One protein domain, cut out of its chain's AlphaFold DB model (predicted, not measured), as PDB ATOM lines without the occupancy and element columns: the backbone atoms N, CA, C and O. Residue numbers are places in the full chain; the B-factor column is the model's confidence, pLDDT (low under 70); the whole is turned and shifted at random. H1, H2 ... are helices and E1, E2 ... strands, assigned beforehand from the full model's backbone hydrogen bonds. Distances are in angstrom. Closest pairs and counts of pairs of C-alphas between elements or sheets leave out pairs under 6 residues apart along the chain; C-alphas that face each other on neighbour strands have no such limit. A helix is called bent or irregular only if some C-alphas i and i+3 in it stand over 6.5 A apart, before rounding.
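AT A GLANCE: This is residues 2 to 149 of the 152 residues of a protein of Schleiferia thermophila (UniProt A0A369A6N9). Two small parallel sheets, E1 with E2 and E3 with E4, meet where E2 comes up to E3, and the long helix H3 runs past them, packing on E2 with its residues 71 to 83. H1 packs at the far end of H3, H4 packs on residues 68 to 73 of H3 and H2 is near its beginning, while after E4 a long stretch winds away to the short helix H5, residues 139 to 145 sticking out. The printed part has 148 residues, with five named helices and four named strands in the order E1 H1 E2 H2 H3 E3 H4 E4 H5. The class is mixed, helices and strands, though under half of the residues are in named elements. The whole is compact, with a radius of gyration of the C-alphas of 16.1 A and spans of 51 by 38 by 32 A.

HOW THE PARTS SIT: Start at E1, residues 3 to 7, H1, residues 21 to 29, and E2, residues 40 to 44: they form a strand-helix-strand unit, two parallel neighbour strands with a helix between them along the chain, and its crossover is right-handed. E1 and E2 are parallel, their directions 32 degrees apart; look for N 5 and O 41 at 2.9 A and N 43 and O 5 at 2.8 A, within hydrogen-bond range. The closest C-alphas of H1 and E2 are those of Ser 28 and Phe 40, 5.6 A apart. Next come H2, residues 54 to 57, and H3, residues 61 to 83; they are close but not clearly touching, the closest C-alphas being those of Ala 56 and Tyr 64, 5.8 A apart. H1 and H3 touch at a steep tilt of 66 degrees, the same way; their closest C-alphas, of Trp 25 and Thr 83, are 5.5 A apart, and H3 touches H1 with residues 82 to 83 alone. The closest C-alphas of E2 and H3 are those of Ser 44 and Ser 75, 6.4 A apart. E3, residues 89 to 91, H4, residues 101 to 109, and E4, residues 114 to 116, are a second such unit, again with a right-handed crossover. E3 and E4 are parallel at 24 degrees, with N 116 and O 90 at 2.8 A, within hydrogen-bond range. The closest C-alphas of E2 and E3, those of Ser 44 and Leu 90, are 4.8 A apart. H3 and H4 touch at a steep tilt of 39 degrees, the same way, with residues 68 to 73 of H3 alone; the closest C-alphas, of Ile 72 and Cys 107, are 6.6 A apart. H5, residues 144 to 148, touches no helix. Every O i to N i+4 pair is within hydrogen-bond range in H1 and H4, against 18 of 19 in H3 and 0 of 1 in H5, where 2 of 2 O i to N i+3 pairs are; H2 is too short for an i+4 pair.

IN THESE COORDINATES: Find C-alpha 3 at (224.046, 306.154, 193.537), where E1 begins; it runs 12.8 A, H1 12.5 A and E2 13.2 A. H3 begins at C-alpha 61, (255.741, 293.204, 183.218), and runs 32.4 A; it is neither bent nor irregular, but only just, with C-alphas 71 and 74 at 6.3 A. H4 runs 12.0 A, and H5 ends at C-alpha 148, (228.955, 316.793, 209.599).

THE WHOLE: The C-alphas farthest apart are those of Ile 34 and Ser 60, at 51.9 A. The printed part has no cut. The long links are E1 to H1, 13 residues, and E4 to H5, 27 residues. No printed residue is under 70 in pLDDT; H5 has a mean of 83.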
ATOM      1  N   PRO A   2     220.209 309.163 193.468       93.12
ATOM      2  CA  PRO A   2     221.068 308.385 192.590       93.12
ATOM      3  C   PRO A   2     222.315 307.895 193.335       93.12
ATOM      4  O   PRO A   2     222.790 308.568 194.250       93.12
ATOM      5  N   ALA A   3     222.844 306.739 192.943       95.25
ATOM      6  CA  ALA A   3     224.046 306.154 193.537       95.25
ATOM      7  C   ALA A   3     224.831 305.315 192.520       95.25
ATOM      8  O   ALA A   3     224.316 304.944 191.465       95.25
ATOM      9  N   THR A   4     226.087 305.007 192.845       96.38
ATOM     10  CA  THR A   4     226.900 304.035 192.102       96.38
ATOM     11  C   THR A   4     227.246 302.866 193.013       96.38
ATOM     12  O   THR A   4     227.790 303.079 194.095       96.38
ATOM     13  N   PHE A   5     226.962 301.646 192.564       97.25
ATOM     14  CA  PHE A   5     227.360 300.413 193.237       97.25
ATOM     15  C   PHE A   5     228.587 299.841 192.537       97.25
ATOM     16  O   PHE A   5     228.522 299.505 191.358       97.25
ATOM     17  N   PHE A   6     229.703 299.749 193.255       97.88
ATOM     18  CA  PHE A   6     230.914 299.105 192.754       97.88
ATOM     19  C   PHE A   6     230.888 297.640 193.165       97.88
ATOM     20  O   PHE A   6     230.850 297.347 194.357       97.88
ATOM     21  N   ILE A   7     230.871 296.739 192.185       98.31
ATOM     22  CA  ILE A   7     230.744 295.297 192.416       98.31
ATOM     23  C   ILE A   7     232.003 294.559 191.974       98.31
ATOM     24  O   ILE A   7     232.714 295.021 191.085       98.31
ATOM     25  N   VAL A   8     232.236 293.395 192.574       98.56
ATOM     26  CA  VAL A   8     233.270 292.438 192.167       98.56
ATOM     27  C   VAL A   8     232.564 291.332 191.373       98.56
ATOM     28  O   VAL A   8     231.904 290.496 191.994       98.56
ATOM     29  N   PRO A   9     232.597 291.320 190.024       98.25
ATOM     30  CA  PRO A   9     231.808 290.380 189.227       98.25
ATOM     31  C   PRO A   9     232.061 288.910 189.568       98.25
ATOM     32  O   PRO A   9     231.105 288.143 189.624       98.25
ATOM     33  N   GLY A  10     233.300 288.528 189.898       98.19
ATOM     34  CA  GLY A  10     233.631 287.165 190.319       98.19
ATOM     35  C   GLY A  10     232.978 286.722 191.637       98.19
ATOM     36  O   GLY A  10     233.046 285.545 191.980       98.19
ATOM     37  N   TRP A  11     232.364 287.636 192.393       98.25
ATOM     38  CA  TRP A  11     231.688 287.354 193.668       98.25
ATOM     39  C   TRP A  11     230.155 287.347 193.543       98.25
ATOM     40  O   TRP A  11     229.469 286.711 194.347       98.25
ATOM     41  N   VAL A  12     229.612 288.014 192.519       98.06
ATOM     42  CA  VAL A  12     228.170 288.095 192.242       98.06
ATOM     43  C   VAL A  12     227.634 286.715 191.863       98.06
ATOM     44  O   VAL A  12     228.217 286.024 191.031       98.06
ATOM     45  N   SER A  13     226.516 286.304 192.465       96.81
ATOM     46  CA  SER A  13     225.944 284.949 192.343       96.81
ATOM     47  C   SER A  13     226.836 283.795 192.841       96.81
ATOM     48  O   SER A  13     226.430 282.641 192.710       96.81
ATOM     49  N   VAL A  14     228.013 284.070 193.413       97.25
ATOM     50  CA  VAL A  14     228.937 283.043 193.933       97.25
ATOM     51  C   VAL A  14     228.846 282.944 195.451       97.25
ATOM     52  O   VAL A  14     228.746 281.847 195.997       97.25
ATOM     53  N   PHE A  15     228.857 284.087 196.136       95.31
ATOM     54  CA  PHE A  15     228.795 284.152 197.594       95.31
ATOM     55  C   PHE A  15     227.398 284.584 198.070       95.31
ATOM     56  O   PHE A  15     226.785 285.443 197.438       95.31
ATOM     57  N   PRO A  16     226.891 284.027 199.187       93.38
ATOM     58  CA  PRO A  16     225.514 284.256 199.640       93.38
ATOM     59  C   PRO A  16     225.241 285.690 200.113       93.38
ATOM     60  O   PRO A  16     224.098 286.130 200.068       93.38
ATOM     61  N   ASP A  17     226.276 286.416 200.537       94.81
ATOM     62  CA  ASP A  17     226.160 287.789 201.051       94.81
ATOM     63  C   ASP A  17     226.283 288.855 199.946       94.81
ATOM     64  O   ASP A  17     226.325 290.054 200.224       94.81
ATOM     65  N   TYR A  18     226.362 288.427 198.684       96.25
ATOM     66  CA  TYR A  18     226.470 289.292 197.516       96.25
ATOM     67  C   TYR A  18     225.211 289.198 196.666       96.25
ATOM     68  O   TYR A  18     224.483 288.208 196.688       96.25
ATOM     69  N   LEU A  19     224.977 290.245 195.874       96.88
ATOM     70  CA  LEU A  19     223.897 290.249 194.896       96.88
ATOM     71  C   LEU A  19     224.059 289.099 193.900       96.88
ATOM     72  O   LEU A  19     225.164 288.643 193.596       96.88
ATOM     73  N   THR A  20     222.941 288.692 193.325       98.12
ATOM     74  CA  THR A  20     222.891 287.845 192.142       98.12
ATOM     75  C   THR A  20     222.868 288.684 190.863       98.12
ATOM     76  O   THR A  20     222.458 289.847 190.864       98.12
ATOM     77  N   TRP A  21     223.261 288.102 189.728       97.94
ATOM     78  CA  TRP A  21     223.193 288.801 188.439       97.94
ATOM     79  C   TRP A  21     221.788 289.307 188.064       97.94
ATOM     80  O   TRP A  21     221.695 290.445 187.595       97.94
ATOM     81  N   PRO A  22     220.688 288.558 188.302       98.19
ATOM     82  CA  PRO A  22     219.337 289.091 188.130       98.19
ATOM     83  C   PRO A  22     219.044 290.330 188.988       98.19
ATOM     84  O   PRO A  22     218.416 291.267 188.502       98.19
ATOM     85  N   GLU A  23     219.524 290.380 190.232       97.94
ATOM     86  CA  GLU A  23     219.354 291.551 191.104       97.94
ATOM     87  C   GLU A  23     220.194 292.742 190.635       97.94
ATOM     88  O   GLU A  23     219.697 293.866 190.610       97.94
ATOM     89  N   VAL A  24     221.436 292.510 190.190       98.19
ATOM     90  CA  VAL A  24     222.272 293.553 189.569       98.19
ATOM     91  C   VAL A  24     221.589 294.118 188.323       98.19
ATOM     92  O   VAL A  24     221.556 295.336 188.135       98.19
ATOM     93  N   TRP A  25     221.008 293.255 187.481       98.31
ATOM     94  CA  TRP A  25     220.235 293.697 186.326       98.31
ATOM     95  C   TRP A  25     219.038 294.548 186.759       98.31
ATOM     96  O   TRP A  25     218.933 295.678 186.284       98.31
ATOM     97  N   LEU A  26     218.200 294.067 187.686       97.69
ATOM     98  CA  LEU A  26     217.037 294.805 188.198       97.69
ATOM     99  C   LEU A  26     217.432 296.185 188.733       97.69
ATOM    100  O   LEU A  26     216.919 297.192 188.250       97.69
ATOM    101  N   LEU A  27     218.422 296.246 189.632       96.44
ATOM    102  CA  LEU A  27     218.956 297.501 190.169       96.44
ATOM    103  C   LEU A  27     219.424 298.439 189.058       96.44
ATOM    104  O   LEU A  27     219.165 299.639 189.096       96.44
ATOM    105  N   SER A  28     220.088 297.901 188.035       96.62
ATOM    106  CA  SER A  28     220.556 298.711 186.916       96.62
ATOM    107  C   SER A  28     219.408 299.323 186.100       96.62
ATOM    108  O   SER A  28     219.616 300.355 185.465       96.62
ATOM    109  N   GLN A  29     218.209 298.733 186.103       96.31
ATOM    110  CA  GLN A  29     217.055 299.248 185.362       96.31
ATOM    111  C   GLN A  29     216.249 300.299 186.135       96.31
ATOM    112  O   GLN A  29     215.417 300.969 185.522       96.31
ATOM    113  N   GLU A  30     216.509 300.487 187.432       95.94
ATOM    114  CA  GLU A  30     215.775 301.430 188.279       95.94
ATOM    115  C   GLU A  30     215.890 302.879 187.788       95.94
ATOM    116  O   GLU A  30     216.972 303.375 187.436       95.94
ATOM    117  N   ARG A  31     214.754 303.585 187.782       95.62
ATOM    118  CA  ARG A  31     214.633 304.947 187.242       95.62
ATOM    119  C   ARG A  31     213.882 305.879 188.174       95.62
ATOM    120  O   ARG A  31     212.926 305.502 188.840       95.62
ATOM    121  N   ASP A  32     214.310 307.136 188.162       93.44
ATOM    122  CA  ASP A  32     213.617 308.229 188.831       93.44
ATOM    123  C   ASP A  32     212.278 308.465 188.121       93.44
ATOM    124  O   ASP A  32     212.245 308.664 186.906       93.44
ATOM    125  N   THR A  33     211.174 308.444 188.864       91.25
ATOM    126  CA  THR A  33     209.817 308.525 188.297       91.25
ATOM    127  C   THR A  33     209.496 309.880 187.671       91.25
ATOM    128  O   THR A  33     208.593 309.966 186.843       91.25
ATOM    129  N   ILE A  34     210.232 310.937 188.030       92.38
ATOM    130  CA  ILE A  34     210.010 312.300 187.537       92.38
ATOM    131  C   ILE A  34     210.946 312.595 186.361       92.38
ATOM    132  O   ILE A  34     210.519 313.089 185.321       92.38
ATOM    133  N   ARG A  35     212.240 312.300 186.516       91.44
ATOM    134  CA  ARG A  35     213.296 312.620 185.543       91.44
ATOM    135  C   ARG A  35     213.492 311.534 184.491       91.44
ATOM    136  O   ARG A  35     214.181 311.775 183.502       91.44
ATOM    137  N   ASN A  36     212.948 310.337 184.717       91.12
ATOM    138  CA  ASN A  36     213.159 309.137 183.903       91.12
ATOM    139  C   ASN A  36     214.651 308.778 183.700       91.12
ATOM    140  O   ASN A  36     215.028 308.031 182.789       91.12
ATOM    141  N   SER A  37     215.531 309.313 184.546       92.44
ATOM    142  CA  SER A  37     216.959 309.019 184.561       92.44
ATOM    143  C   SER A  37     217.224 307.761 185.378       92.44
ATOM    144  O   SER A  37     216.526 307.503 186.357       92.44
ATOM    145  N   ARG A  38     218.255 306.997 185.006       93.50
ATOM    146  CA  ARG A  38     218.695 305.835 185.789       93.50
ATOM    147  C   ARG A  38     219.091 306.294 187.200       93.50
ATOM    148  O   ARG A  38     219.787 307.298 187.334       93.50
ATOM    149  N   LEU A  39     218.616 305.596 188.230       95.38
ATOM    150  CA  LEU A  39     218.966 305.894 189.622       95.38
ATOM    151  C   LEU A  39     220.318 305.294 189.990       95.38
ATOM    152  O   LEU A  39     221.108 305.936 190.680       95.38
ATOM    153  N   PHE A  40     220.591 304.081 189.518       96.75
ATOM    154  CA  PHE A  40     221.759 303.327 189.943       96.75
ATOM    155  C   PHE A  40     222.697 303.031 188.784       96.75
ATOM    156  O   PHE A  40     222.322 302.432 187.775       96.75
ATOM    157  N   HIS A  41     223.944 303.450 188.955       96.81
ATOM    158  CA  HIS A  41     225.041 303.081 188.078       96.81
ATOM    159  C   HIS A  41     225.791 301.893 188.664       96.81
ATOM    160  O   HIS A  41     225.973 301.808 189.879       96.81
ATOM    161  N   ILE A  42     226.227 300.976 187.805       98.12
ATOM    162  CA  ILE A  42     227.073 299.858 188.221       98.12
ATOM    163  C   ILE A  42     228.502 300.189 187.806       98.12
ATOM    164  O   ILE A  42     228.761 300.480 186.639       98.12
ATOM    165  N   GLY A  43     229.405 300.213 188.779       98.12
ATOM    166  CA  GLY A  43     230.843 300.361 188.589       98.12
ATOM    167  C   GLY A  43     231.568 299.048 188.872       98.12
ATOM    168  O   GLY A  43     231.015 298.135 189.486       98.12
ATOM    169  N   SER A  44     232.823 298.971 188.450       98.56
ATOM    170  CA  SER A  44     233.682 297.817 188.724       98.56
ATOM    171  C   SER A  44     234.480 298.029 190.007       98.56
ATOM    172  O   SER A  44     234.946 299.136 190.279       98.56
ATOM    173  N   HIS A  45     234.675 296.958 190.768       98.25
ATOM    174  CA  HIS A  45     235.661 296.848 191.838       98.25
ATOM    175  C   HIS A  45     236.691 295.749 191.521       98.25
ATOM    176  O   HIS A  45     237.106 295.009 192.406       98.25
ATOM    177  N   THR A  46     237.074 295.681 190.237       98.69
ATOM    178  CA  THR A  46     237.841 294.614 189.565       98.69
ATOM    179  C   THR A  46     237.108 293.274 189.492       98.69
ATOM    180  O   THR A  46     235.959 293.176 189.918       98.69
ATOM    181  N   MET A  47     237.715 292.266 188.861       98.62
ATOM    182  CA  MET A  47     237.113 290.949 188.655       98.62
ATOM    183  C   MET A  47     237.105 290.124 189.945       98.62
ATOM    184  O   MET A  47     236.063 289.564 190.290       98.62
ATOM    185  N   TYR A  48     238.229 290.103 190.672       98.31
ATOM    186  CA  TYR A  48     238.416 289.265 191.865       98.31
ATOM    187  C   TYR A  48     238.935 290.020 193.101       98.31
ATOM    188  O   TYR A  48     239.279 289.391 194.103       98.31
ATOM    189  N   HIS A  49     238.954 291.356 193.064       97.94
ATOM    190  CA  HIS A  49     239.331 292.239 194.176       97.94
ATOM    191  C   HIS A  49     240.778 292.073 194.732       97.94
ATOM    192  O   HIS A  49     240.969 291.992 195.953       97.94
ATOM    193  N   PRO A  50     241.835 292.035 193.893       97.94
ATOM    194  CA  PRO A  50     243.223 291.976 194.351       97.94
ATOM    195  C   PRO A  50     243.818 293.370 194.627       97.94
ATOM    196  O   PRO A  50     243.296 294.397 194.196       97.94
ATOM    197  N   PHE A  51     244.988 293.407 195.273       98.00
ATOM    198  CA  PHE A  51     245.838 294.603 195.347       98.00
ATOM    199  C   PHE A  51     246.539 294.847 194.000       98.00
ATOM    200  O   PHE A  51     247.590 294.266 193.724       98.00
ATOM    201  N   LEU A  52     245.943 295.671 193.135       97.75
ATOM    202  CA  LEU A  52     246.386 295.828 191.746       97.75
ATOM    203  C   LEU A  52     247.850 296.256 191.586       97.75
ATOM    204  O   LEU A  52     248.532 295.746 190.706       97.75
ATOM    205  N   GLU A  53     248.349 297.201 192.372       97.06
ATOM    206  CA  GLU A  53     249.725 297.690 192.265       97.06
ATOM    207  C   GLU A  53     250.718 296.737 192.927       97.06
ATOM    208  O   GLU A  53     251.779 296.462 192.364       97.06
ATOM    209  N   GLN A  54     250.367 296.154 194.074       97.50
ATOM    210  CA  GLN A  54     251.259 295.223 194.770       97.50
ATOM    211  C   GLN A  54     251.539 293.956 193.958       97.50
ATOM    212  O   GLN A  54     252.656 293.429 194.015       97.50
ATOM    213  N   MET A  55     250.567 293.498 193.162       97.38
ATOM    214  CA  MET A  55     250.740 292.347 192.273       97.38
ATOM    215  C   MET A  55     251.856 292.560 191.242       97.38
ATOM    216  O   MET A  55     252.504 291.590 190.853       97.38
ATOM    217  N   ALA A  56     252.182 293.806 190.871       96.44
ATOM    218  CA  ALA A  56     253.277 294.097 189.943       96.44
ATOM    219  C   ALA A  56     254.646 293.597 190.442       96.44
ATOM    220  O   ALA A  56     255.528 293.314 189.635       96.44
ATOM    221  N   ASN A  57     254.824 293.460 191.760       95.25
ATOM    222  CA  ASN A  57     256.067 292.967 192.361       95.25
ATOM    223  C   ASN A  57     256.207 291.438 192.303       95.25
ATOM    224  O   ASN A  57     257.278 290.909 192.593       95.25
ATOM    225  N   GLN A  58     255.129 290.723 191.973       95.81
ATOM    226  CA  GLN A  58     255.069 289.259 192.026       95.81
ATOM    227  C   GLN A  58     255.162 288.606 190.644       95.81
ATOM    228  O   GLN A  58     255.197 287.383 190.542       95.81
ATOM    229  N   MET A  59     255.187 289.402 189.574       96.56
ATOM    230  CA  MET A  59     255.072 288.898 188.210       96.56
ATOM    231  C   MET A  59     255.886 289.733 187.222       96.56
ATOM    232  O   MET A  59     256.336 290.840 187.526       96.56
ATOM    233  N   SER A  60     256.109 289.197 186.022       97.56
ATOM    234  CA  SER A  60     256.789 289.955 184.974       97.56
ATOM    235  C   SER A  60     255.923 291.125 184.493       97.56
ATOM    236  O   SER A  60     254.710 291.154 184.688       97.56
ATOM    237  N   SER A  61     256.521 292.097 183.796       96.62
ATOM    238  CA  SER A  61     255.741 293.204 183.218       96.62
ATOM    239  C   SER A  61     254.670 292.746 182.223       96.62
ATOM    240  O   SER A  61     253.662 293.439 182.090       96.62
ATOM    241  N   GLN A  62     254.895 291.633 181.519       97.38
ATOM    242  CA  GLN A  62     253.930 291.091 180.564       97.38
ATOM    243  C   GLN A  62     252.789 290.380 181.292       97.38
ATOM    244  O   GLN A  62     251.629 290.649 180.993       97.38
ATOM    245  N   ASP A  63     253.117 289.548 182.281       98.25
ATOM    246  CA  ASP A  63     252.117 288.867 183.110       98.25
ATOM    247  C   ASP A  63     251.265 289.881 183.875       98.25
ATOM    248  O   ASP A  63     250.053 289.724 183.962       98.25
ATOM    249  N   TYR A  64     251.873 290.983 184.328       98.44
ATOM    250  CA  TYR A  64     251.151 292.086 184.953       98.44
ATOM    251  C   TYR A  64     250.148 292.750 184.027       98.44
ATOM    252  O   TYR A  64     249.043 293.069 184.451       98.44
ATOM    253  N   GLN A  65     250.494 292.938 182.753       98.38
ATOM    254  CA  GLN A  65     249.528 293.481 181.806       98.38
ATOM    255  C   GLN A  65     248.376 292.502 181.560       98.38
ATOM    256  O   GLN A  65     247.234 292.946 181.509       98.38
ATOM    257  N   THR A  66     248.656 291.202 181.439       98.31
ATOM    258  CA  THR A  66     247.614 290.170 181.305       98.31
ATOM    259  C   THR A  66     246.692 290.159 182.524       98.31
ATOM    260  O   THR A  66     245.478 290.191 182.370       98.31
ATOM    261  N   PHE A  67     247.265 290.214 183.725       98.62
ATOM    262  CA  PHE A  67     246.526 290.319 184.981       98.62
ATOM    263  C   PHE A  67     245.640 291.572 185.031       98.62
ATOM    264  O   PHE A  67     244.473 291.488 185.395       98.62
ATOM    265  N   LEU A  68     246.156 292.742 184.631       98.75
ATOM    266  CA  LEU A  68     245.343 293.959 184.566       98.75
ATOM    267  C   LEU A  68     244.235 293.857 183.510       98.75
ATOM    268  O   LEU A  68     243.143 294.369 183.736       98.75
ATOM    269  N   ASP A  69     244.510 293.236 182.362       98.62
ATOM    270  CA  ASP A  69     243.514 293.030 181.310       98.62
ATOM    271  C   ASP A  69     242.360 292.139 181.801       98.62
ATOM    272  O   ASP A  69     241.206 292.451 181.520       98.62
ATOM    273  N   GLU A  70     242.648 291.105 182.591       98.44
ATOM    274  CA  GLU A  70     241.639 290.262 183.244       98.44
ATOM    275  C   GLU A  70     240.863 291.050 184.314       98.44
ATOM    276  O   GLU A  70     239.651 291.246 184.214       98.44
ATOM    277  N   GLU A  71     241.568 291.605 185.304       98.75
ATOM    278  CA  GLU A  71     240.944 292.274 186.449       98.75
ATOM    279  C   GLU A  71     240.104 293.496 186.065       98.75
ATOM    280  O   GLU A  71     239.087 293.778 186.700       98.75
ATOM    281  N   ILE A  72     240.525 294.246 185.046       98.75
ATOM    282  CA  ILE A  72     239.870 295.491 184.630       98.75
ATOM    283  C   ILE A  72     238.968 295.252 183.418       98.75
ATOM    284  O   ILE A  72     237.843 295.762 183.394       98.75
ATOM    285  N   GLY A  73     239.455 294.523 182.414       98.44
ATOM    286  CA  GLY A  73     238.767 294.309 181.144       98.44
ATOM    287  C   GLY A  73     237.603 293.337 181.266       98.44
ATOM    288  O   GLY A  73     236.470 293.728 180.989       98.44
ATOM    289  N   GLU A  74     237.839 292.120 181.763       98.38
ATOM    290  CA  GLU A  74     236.762 291.126 181.903       98.38
ATOM    291  C   GLU A  74     235.688 291.595 182.888       98.38
ATOM    292  O   GLU A  74     234.493 291.470 182.618       98.38
ATOM    293  N   SER A  75     236.100 292.247 183.981       98.50
ATOM    294  CA  SER A  75     235.172 292.873 184.930       98.50
ATOM    295  C   SER A  75     234.226 293.873 184.246       98.50
ATOM    296  O   SER A  75     233.020 293.888 184.501       98.50
ATOM    297  N   ARG A  76     234.756 294.701 183.337       98.38
ATOM    298  CA  ARG A  76     233.981 295.695 182.582       98.38
ATOM    299  C   ARG A  76     233.035 295.043 181.590       98.38
ATOM    300  O   ARG A  76     231.878 295.454 181.511       98.38
ATOM    301  N   ASP A  77     233.535 294.078 180.829       98.31
ATOM    302  CA  ASP A  77     232.760 293.413 179.784       98.31
ATOM    303  C   ASP A  77     231.586 292.648 180.393       98.31
ATOM    304  O   ASP A  77     230.454 292.824 179.949       98.31
ATOM    305  N   TRP A  78     231.799 291.959 181.516       97.50
ATOM    306  CA  TRP A  78     230.721 291.276 182.223       97.50
ATOM    307  C   TRP A  78     229.617 292.232 182.698       97.50
ATOM    308  O   TRP A  78     228.423 291.979 182.515       97.50
ATOM    309  N   ILE A  79     229.994 293.367 183.300       98.44
ATOM    310  CA  ILE A  79     229.021 294.371 183.757       98.44
ATOM    311  C   ILE A  79     228.268 294.975 182.568       98.44
ATOM    312  O   ILE A  79     227.051 295.178 182.657       98.44
ATOM    313  N   LEU A  80     228.961 295.277 181.467       98.31
ATOM    314  CA  LEU A  80     228.329 295.792 180.255       98.31
ATOM    315  C   LEU A  80     227.315 294.790 179.705       98.31
ATOM    316  O   LEU A  80     226.180 295.184 179.437       98.31
ATOM    317  N   ASP A  81     227.702 293.527 179.565       98.06
ATOM    318  CA  ASP A  81     226.874 292.489 178.957       98.06
ATOM    319  C   ASP A  81     225.570 292.281 179.729       98.06
ATOM    320  O   ASP A  81     224.497 292.179 179.133       98.06
ATOM    321  N   VAL A  82     225.632 292.304 181.064       97.88
ATOM    322  CA  VAL A  82     224.437 292.143 181.902       97.88
ATOM    323  C   VAL A  82     223.597 293.419 181.949       97.88
ATOM    324  O   VAL A  82     222.372 293.359 181.878       97.88
ATOM    325  N   THR A  83     224.214 294.592 182.107       97.69
ATOM    326  CA  THR A  83     223.478 295.821 182.482       97.69
ATOM    327  C   THR A  83     223.220 296.789 181.326       97.69
ATOM    328  O   THR A  83     222.442 297.745 181.471       97.69
ATOM    329  N   GLY A  84     223.907 296.594 180.197       97.44
ATOM    330  CA  GLY A  84     223.966 297.516 179.064       97.44
ATOM    331  C   GLY A  84     224.682 298.840 179.363       97.44
ATOM    332  O   GLY A  84     224.619 299.765 178.551       97.44
ATOM    333  N   GLN A  85     225.325 298.987 180.527       96.19
ATOM    334  CA  GLN A  85     226.042 300.209 180.896       96.19
ATOM    335  C   GLN A  85     227.461 300.179 180.338       96.19
ATOM    336  O   GLN A  85     228.234 299.286 180.649       96.19
ATOM    337  N   ASN A  86     227.816 301.180 179.535       95.12
ATOM    338  CA  ASN A  86     229.129 301.275 178.887       95.12
ATOM    339  C   ASN A  86     230.025 302.388 179.451       95.12
ATOM    340  O   ASN A  86     231.178 302.501 179.045       95.12
ATOM    341  N   LYS A  87     229.503 303.218 180.360       95.12
ATOM    342  CA  LYS A  87     230.239 304.284 181.052       95.12
ATOM    343  C   LYS A  87     230.449 303.875 182.502       95.12
ATOM    344  O   LYS A  87     229.583 304.117 183.339       95.12
ATOM    345  N   LEU A  88     231.568 303.207 182.763       97.81
ATOM    346  CA  LEU A  88     231.884 302.634 184.067       97.81
ATOM    347  C   LEU A  88     232.994 303.415 184.758       97.81
ATOM    348  O   LEU A  88     233.964 303.841 184.132       97.81
ATOM    349  N   PHE A  89     232.882 303.523 186.075       98.31
ATOM    350  CA  PHE A  89     233.994 303.884 186.942       98.31
ATOM    351  C   PHE A  89     234.597 302.620 187.549       98.31
ATOM    352  O   PHE A  89     233.870 301.675 187.865       98.31
ATOM    353  N   LEU A  90     235.913 302.631 187.741       98.62
ATOM    354  CA  LEU A  90     236.609 301.650 188.568       98.62
ATOM    355  C   LEU A  90     236.750 302.213 189.984       98.62
ATOM    356  O   LEU A  90     237.224 303.333 190.159       98.62
ATOM    357  N   ALA A  91     236.377 301.451 191.002       98.12
ATOM    358  CA  ALA A  91     236.847 301.671 192.361       98.12
ATOM    359  C   ALA A  91     238.067 300.783 192.597       98.12
ATOM    360  O   ALA A  91     237.975 299.575 192.406       98.12
ATOM    361  N   LEU A  92     239.194 301.358 193.013       98.12
ATOM    362  CA  LEU A  92     240.390 300.572 193.316       98.12
ATOM    363  C   LEU A  92     240.189 299.775 194.614       98.12
ATOM    364  O   LEU A  92     239.907 300.400 195.646       98.12
ATOM    365  N   PRO A  93     240.334 298.433 194.603       97.12
ATOM    366  CA  PRO A  93     240.392 297.626 195.818       97.12
ATOM    367  C   PRO A  93     241.425 298.204 196.775       97.12
ATOM    368  O   PRO A  93     242.556 298.493 196.387       97.12
ATOM    369  N   PHE A  94     241.008 298.451 198.017       94.12
ATOM    370  CA  PHE A  94     241.855 299.039 199.064       94.12
ATOM    371  C   PHE A  94     242.453 300.429 198.738       94.12
ATOM    372  O   PHE A  94     243.249 300.948 199.513       94.12
ATOM    373  N   GLY A  95     242.073 301.061 197.619       94.75
ATOM    374  CA  GLY A  95     242.739 302.257 197.091       94.75
ATOM    375  C   GLY A  95     244.110 302.002 196.444       94.75
ATOM    376  O   GLY A  95     244.786 302.967 196.092       94.75
ATOM    377  N   ASP A  96     244.511 300.740 196.283       96.75
ATOM    378  CA  ASP A  96     245.821 300.321 195.778       96.75
ATOM    379  C   ASP A  96     245.969 300.640 194.280       96.75
ATOM    380  O   ASP A  96     245.077 300.336 193.485       96.75
ATOM    381  N   GLY A  97     247.072 301.283 193.881       96.12
ATOM    382  CA  GLY A  97     247.265 301.730 192.499       96.12
ATOM    383  C   GLY A  97     246.741 303.128 192.171       96.12
ATOM    384  O   GLY A  97     246.623 303.482 190.993       96.12
ATOM    385  N   ALA A  98     246.421 303.947 193.175       95.81
ATOM    386  CA  ALA A  98     246.041 305.340 192.953       95.81
ATOM    387  C   ALA A  98     247.145 306.097 192.190       95.81
ATOM    388  O   ALA A  98     248.313 306.068 192.566       95.81
ATOM    389  N   ASN A  99     246.771 306.799 191.115       95.75
ATOM    390  CA  ASN A  99     247.689 307.485 190.192       95.75
ATOM    391  C   ASN A  99     248.676 306.580 189.427       95.75
ATOM    392  O   ASN A  99     249.521 307.090 188.686       95.75
ATOM    393  N   ASN A 100     248.562 305.252 189.531       97.38
ATOM    394  CA  ASN A 100     249.418 304.344 188.783       97.38
ATOM    395  C   ASN A 100     249.092 304.409 187.282       97.38
ATOM    396  O   ASN A 100     247.975 304.126 186.838       97.38
ATOM    397  N   LYS A 101     250.099 304.765 186.478       97.62
ATOM    398  CA  LYS A 101     249.929 304.993 185.039       97.62
ATOM    399  C   LYS A 101     249.452 303.746 184.289       97.62
ATOM    400  O   LYS A 101     248.602 303.879 183.417       97.62
ATOM    401  N   LYS A 102     249.974 302.555 184.613       97.88
ATOM    402  CA  LYS A 102     249.590 301.316 183.915       97.88
ATOM    403  C   LYS A 102     248.122 300.981 184.164       97.88
ATOM    404  O   LYS A 102     247.408 300.683 183.216       97.88
ATOM    405  N   ILE A 103     247.659 301.115 185.406       98.56
ATOM    406  CA  ILE A 103     246.252 300.896 185.767       98.56
ATOM    407  C   ILE A 103     245.349 301.900 185.036       98.56
ATOM    408  O   ILE A 103     244.384 301.497 184.391       98.56
ATOM    409  N   ILE A 104     245.700 303.193 185.048       98.62
ATOM    410  CA  ILE A 104     244.947 304.237 184.328       98.62
ATOM    411  C   ILE A 104     244.884 303.952 182.823       98.62
ATOM    412  O   ILE A 104     243.820 304.087 182.214       98.62
ATOM    413  N   ASP A 105     246.005 303.582 182.208       98.62
ATOM    414  CA  ASP A 105     246.063 303.293 180.776       98.62
ATOM    415  C   ASP A 105     245.232 302.053 180.422       98.62
ATOM    416  O   ASP A 105     244.513 302.079 179.421       98.62
ATOM    417  N   THR A 106     245.245 301.011 181.259       98.69
ATOM    418  CA  THR A 106     244.377 299.837 181.089       98.69
ATOM    419  C   THR A 106     242.898 300.214 181.225       98.69
ATOM    420  O   THR A 106     242.092 299.854 180.368       98.69
ATOM    421  N   CYS A 107     242.519 301.023 182.220       98.62
ATOM    422  CA  CYS A 107     241.148 301.534 182.335       98.62
ATOM    423  C   CYS A 107     240.713 302.296 181.074       98.62
ATOM    424  O   CYS A 107     239.619 302.069 180.556       98.62
ATOM    425  N   LYS A 108     241.574 303.170 180.540       98.56
ATOM    426  CA  LYS A 108     241.308 303.895 179.287       98.56
ATOM    427  C   LYS A 108     241.171 302.951 178.095       98.56
ATOM    428  O   LYS A 108     240.245 303.125 177.306       98.56
ATOM    429  N   LYS A 109     242.050 301.947 177.980       98.44
ATOM    430  CA  LYS A 109     242.012 300.913 176.930       98.44
ATOM    431  C   LYS A 109     240.657 300.199 176.888       98.44
ATOM    432  O   LYS A 109     240.116 300.027 175.802       98.44
ATOM    433  N   PHE A 110     240.091 299.847 178.043       98.38
ATOM    434  CA  PHE A 110     238.787 299.170 178.141       98.38
ATOM    435  C   PHE A 110     237.581 300.125 178.230       98.38
ATOM    436  O   PHE A 110     236.443 299.695 178.415       98.38
ATOM    437  N   GLY A 111     237.790 301.435 178.064       97.81
ATOM    438  CA  GLY A 111     236.701 302.409 177.960       97.81
ATOM    439  C   GLY A 111     236.027 302.780 179.283       97.81
ATOM    440  O   GLY A 111     234.883 303.234 179.272       97.81
ATOM    441  N   TYR A 112     236.713 302.622 180.416       98.56
ATOM    442  CA  TYR A 112     236.277 303.245 181.667       98.56
ATOM    443  C   TYR A 112     236.248 304.770 181.531       98.56
ATOM    444  O   TYR A 112     236.959 305.356 180.717       98.56
ATOM    445  N   THR A 113     235.433 305.430 182.348       97.81
ATOM    446  CA  THR A 113     235.286 306.892 182.347       97.81
ATOM    447  C   THR A 113     235.956 307.566 183.536       97.81
ATOM    448  O   THR A 113     236.046 308.790 183.556       97.81
ATOM    449  N   GLY A 114     236.435 306.796 184.512       97.94
ATOM    450  CA  GLY A 114     237.182 307.317 185.647       97.94
ATOM    451  C   GLY A 114     237.534 306.258 186.681       97.94
ATOM    452  O   GLY A 114     237.134 305.096 186.572       97.94
ATOM    453  N   ILE A 115     238.289 306.683 187.690       98.00
ATOM    454  CA  ILE A 115     238.768 305.845 188.788       98.00
ATOM    455  C   ILE A 115     238.506 306.568 190.105       98.00
ATOM    456  O   ILE A 115     238.869 307.736 190.239       98.00
ATOM    457  N   ARG A 116     237.932 305.859 191.081       95.81
ATOM    458  CA  ARG A 116     237.894 306.281 192.482       95.81
ATOM    459  C   ARG A 116     238.831 305.448 193.352       95.81
ATOM    460  O   ARG A 116     239.033 304.263 193.088       95.81
ATOM    461  N   HIS A 117     239.333 306.038 194.429       93.69
ATOM    462  CA  HIS A 117     240.207 305.372 195.393       93.69
ATOM    463  C   HIS A 117     239.948 305.817 196.832       93.69
ATOM    464  O   HIS A 117     239.361 306.868 197.086       93.69
ATOM    465  N   SER A 118     240.446 305.028 197.781       87.69
ATOM    466  CA  SER A 118     240.227 305.219 199.221       87.69
ATOM    467  C   SER A 118     241.206 306.180 199.906       87.69
ATOM    468  O   SER A 118     241.190 306.275 201.127       87.69
ATOM    469  N   ILE A 119     242.059 306.900 199.164       85.38
ATOM    470  CA  ILE A 119     242.850 308.005 199.738       85.38
ATOM    471  C   ILE A 119     241.894 309.121 200.177       85.38
ATOM    472  O   ILE A 119     241.129 309.627 199.349       85.38
ATOM    473  N   TRP A 120     241.964 309.494 201.460       82.88
ATOM    474  CA  TRP A 120     241.090 310.488 202.085       82.88
ATOM    475  C   TRP A 120     241.391 311.874 201.543       82.88
ATOM    476  O   TRP A 120     242.473 312.416 201.771       82.88
ATOM    477  N   ASN A 121     240.435 312.437 200.813       80.19
ATOM    478  CA  ASN A 121     240.472 313.827 200.386       80.19
ATOM    479  C   ASN A 121     239.085 314.253 199.882       80.19
ATOM    480  O   ASN A 121     238.269 313.407 199.505       80.19
ATOM    481  N   THR A 122     238.842 315.558 199.819       75.62
ATOM    482  CA  THR A 122     237.658 316.135 199.177       75.62
ATOM    483  C   THR A 122     237.990 316.623 197.768       75.62
ATOM    484  O   THR A 122     239.150 316.831 197.398       75.62
ATOM    485  N   ILE A 123     236.960 316.761 196.934       77.56
ATOM    486  CA  ILE A 123     237.106 317.206 195.548       77.56
ATOM    487  C   ILE A 123     236.466 318.576 195.410       77.56
ATOM    488  O   ILE A 123     235.295 318.760 195.725       77.56
ATOM    489  N   THR A 124     237.223 319.516 194.857       76.19
ATOM    490  CA  THR A 124     236.692 320.786 194.355       76.19
ATOM    491  C   THR A 124     236.629 320.724 192.832       76.19
ATOM    492  O   THR A 124     237.347 319.938 192.211       76.19
ATOM    493  N   GLN A 125     235.828 321.580 192.189       74.62
ATOM    494  CA  GLN A 125     235.820 321.645 190.720       74.62
ATOM    495  C   GLN A 125     237.217 321.930 190.141       74.62
ATOM    496  O   GLN A 125     237.574 321.375 189.107       74.62
ATOM    497  N   SER A 126     238.032 322.736 190.830       79.12
ATOM    498  CA  SER A 126     239.411 323.050 190.435       79.12
ATOM    499  C   SER A 126     240.405 321.901 190.624       79.12
ATOM    500  O   SER A 126     241.469 321.928 190.012       79.12
ATOM    501  N   THR A 127     240.091 320.908 191.462       80.31
ATOM    502  CA  THR A 127     240.989 319.785 191.787       80.31
ATOM    503  C   THR A 127     240.497 318.444 191.245       80.31
ATOM    504  O   THR A 127     241.121 317.413 191.497       80.31
ATOM    505  N   LEU A 128     239.396 318.433 190.483       87.12
ATOM    506  CA  LEU A 128     238.817 317.213 189.936       87.12
ATOM    507  C   LEU A 128     239.749 316.573 188.898       87.12
ATOM    508  O   LEU A 128     239.865 317.034 187.763       87.12
ATOM    509  N   ASN A 129     240.329 315.434 189.267       92.75
ATOM    510  CA  ASN A 129     240.927 314.488 188.339       92.75
ATOM    511  C   ASN A 129     240.038 313.243 188.265       92.75
ATOM    512  O   ASN A 129     240.016 312.433 189.187       92.75
ATOM    513  N   ILE A 130     239.321 313.064 187.152       95.00
ATOM    514  CA  ILE A 130     238.393 311.934 186.976       95.00
ATOM    515  C   ILE A 130     239.091 310.561 187.031       95.00
ATOM    516  O   ILE A 130     238.451 309.548 187.296       95.00
ATOM    517  N   TRP A 131     240.409 310.525 186.816       97.12
ATOM    518  CA  TRP A 131     241.241 309.321 186.896       97.12
ATOM    519  C   TRP A 131     241.883 309.112 188.274       97.12
ATOM    520  O   TRP A 131     242.693 308.205 188.435       97.12
ATOM    521  N   SER A 132     241.550 309.956 189.252       94.94
ATOM    522  CA  SER A 132     242.039 309.881 190.628       94.94
ATOM    523  C   SER A 132     241.051 310.582 191.565       94.94
ATOM    524  O   SER A 132     241.358 311.610 192.166       94.94
ATOM    525  N   ILE A 133     239.828 310.059 191.637       94.75
ATOM    526  CA  ILE A 133     238.763 310.583 192.496       94.75
ATOM    527  C   ILE A 133     238.985 310.044 193.922       94.75
ATOM    528  O   ILE A 133     238.826 308.839 194.137       94.75
ATOM    529  N   PRO A 134     239.350 310.880 194.911       92.38
ATOM    530  CA  PRO A 134     239.408 310.463 196.308       92.38
ATOM    531  C   PRO A 134     238.023 310.122 196.859       92.38
ATOM    532  O   PRO A 134     236.990 310.412 196.252       92.38
ATOM    533  N   SER A 135     238.002 309.500 198.030       88.12
ATOM    534  CA  SER A 135     236.763 309.204 198.736       88.12
ATOM    535  C   SER A 135     236.938 309.380 200.236       88.12
ATOM    536  O   SER A 135     238.047 309.280 200.760       88.12
ATOM    537  N   LEU A 136     235.823 309.646 200.910       86.19
ATOM    538  CA  LEU A 136     235.722 309.663 202.361       86.19
ATOM    539  C   LEU A 136     235.071 308.344 202.789       86.19
ATOM    540  O   LEU A 136     233.865 308.170 202.584       86.19
ATOM    541  N   PRO A 137     235.843 307.360 203.275       82.44
ATOM    542  CA  PRO A 137     235.267 306.092 203.679       82.44
ATOM    543  C   PRO A 137     234.527 306.247 205.006       82.44
ATOM    544  O   PRO A 137     235.064 306.768 205.981       82.44
ATOM    545  N   ILE A 138     233.305 305.722 205.042       87.25
ATOM    546  CA  ILE A 138     232.554 305.503 206.275       87.25
ATOM    547  C   ILE A 138     232.953 304.125 206.793       87.25
ATOM    548  O   ILE A 138     232.657 303.106 206.167       87.25
ATOM    549  N   LEU A 139     233.693 304.102 207.895       87.00
ATOM    550  CA  LEU A 139     234.205 302.892 208.527       87.00
ATOM    551  C   LEU A 139     233.309 302.498 209.704       87.00
ATOM    552  O   LEU A 139     232.488 303.284 210.170       87.00
ATOM    553  N   SER A 140     233.489 301.285 210.229       87.88
ATOM    554  CA  SER A 140     232.698 300.781 211.365       87.88
ATOM    555  C   SER A 140     232.846 301.610 212.647       87.88
ATOM    556  O   SER A 140     232.066 301.438 213.575       87.88
ATOM    557  N   PHE A 141     233.874 302.455 212.711       85.81
ATOM    558  CA  PHE A 141     234.186 303.348 213.823       85.81
ATOM    559  C   PHE A 141     234.042 304.831 213.446       85.81
ATOM    560  O   PHE A 141     234.483 305.696 214.199       85.81
ATOM    561  N   THR A 142     233.495 305.145 212.268       86.38
ATOM    562  CA  THR A 142     233.186 306.531 211.908       86.38
ATOM    563  C   THR A 142     231.967 306.975 212.711       86.38
ATOM    564  O   THR A 142     230.848 306.562 212.412       86.38
ATOM    565  N   GLU A 143     232.207 307.789 213.737       88.06
ATOM    566  CA  GLU A 143     231.155 308.453 214.513       88.06
ATOM    567  C   GLU A 143     230.316 309.360 213.600       88.06
ATOM    568  O   GLU A 143     230.841 309.970 212.662       88.06
ATOM    569  N   ILE A 144     229.008 309.442 213.857       86.31
ATOM    570  CA  ILE A 144     228.079 310.180 212.989       86.31
ATOM    571  C   ILE A 144     228.389 311.680 212.974       86.31
ATOM    572  O   ILE A 144     228.260 312.317 211.935       86.31
ATOM    573  N   GLU A 145     228.876 312.219 214.091       87.12
ATOM    574  CA  GLU A 145     229.233 313.628 214.260       87.12
ATOM    575  C   GLU A 145     230.402 314.043 213.354       87.12
ATOM    576  O   GLU A 145     230.474 315.188 212.929       87.12
ATOM    577  N   VAL A 146     231.293 313.108 213.001       82.19
ATOM    578  CA  VAL A 146     232.431 313.378 212.102       82.19
ATOM    579  C   VAL A 146     231.970 313.563 210.651       82.19
ATOM    580  O   VAL A 146     232.683 314.161 209.848       82.19
ATOM    581  N   ILE A 147     230.785 313.057 210.289       79.00
ATOM    582  CA  ILE A 147     230.239 313.220 208.935       79.00
ATOM    583  C   ILE A 147     229.851 314.683 208.692       79.00
ATOM    584  O   ILE A 147     230.067 315.173 207.584       79.00
ATOM    585  N   ASP A 148     229.333 315.379 209.709       79.56
ATOM    586  CA  ASP A 148     228.955 316.793 209.599       79.56
ATOM    587  C   ASP A 148     230.187 317.667 209.307       79.56
ATOM    588  O   ASP A 148     230.150 318.485 208.391       79.56
ATOM    589  N   ASP A 149     231.322 317.386 209.961       79.44
ATOM    590  CA  ASP A 149     232.601 318.079 209.729       79.44
ATOM    591  C   ASP A 149     233.131 317.935 208.286       79.44
ATOM    592  O   ASP A 149     233.999 318.695 207.856       79.44
TER     593      ASP A 149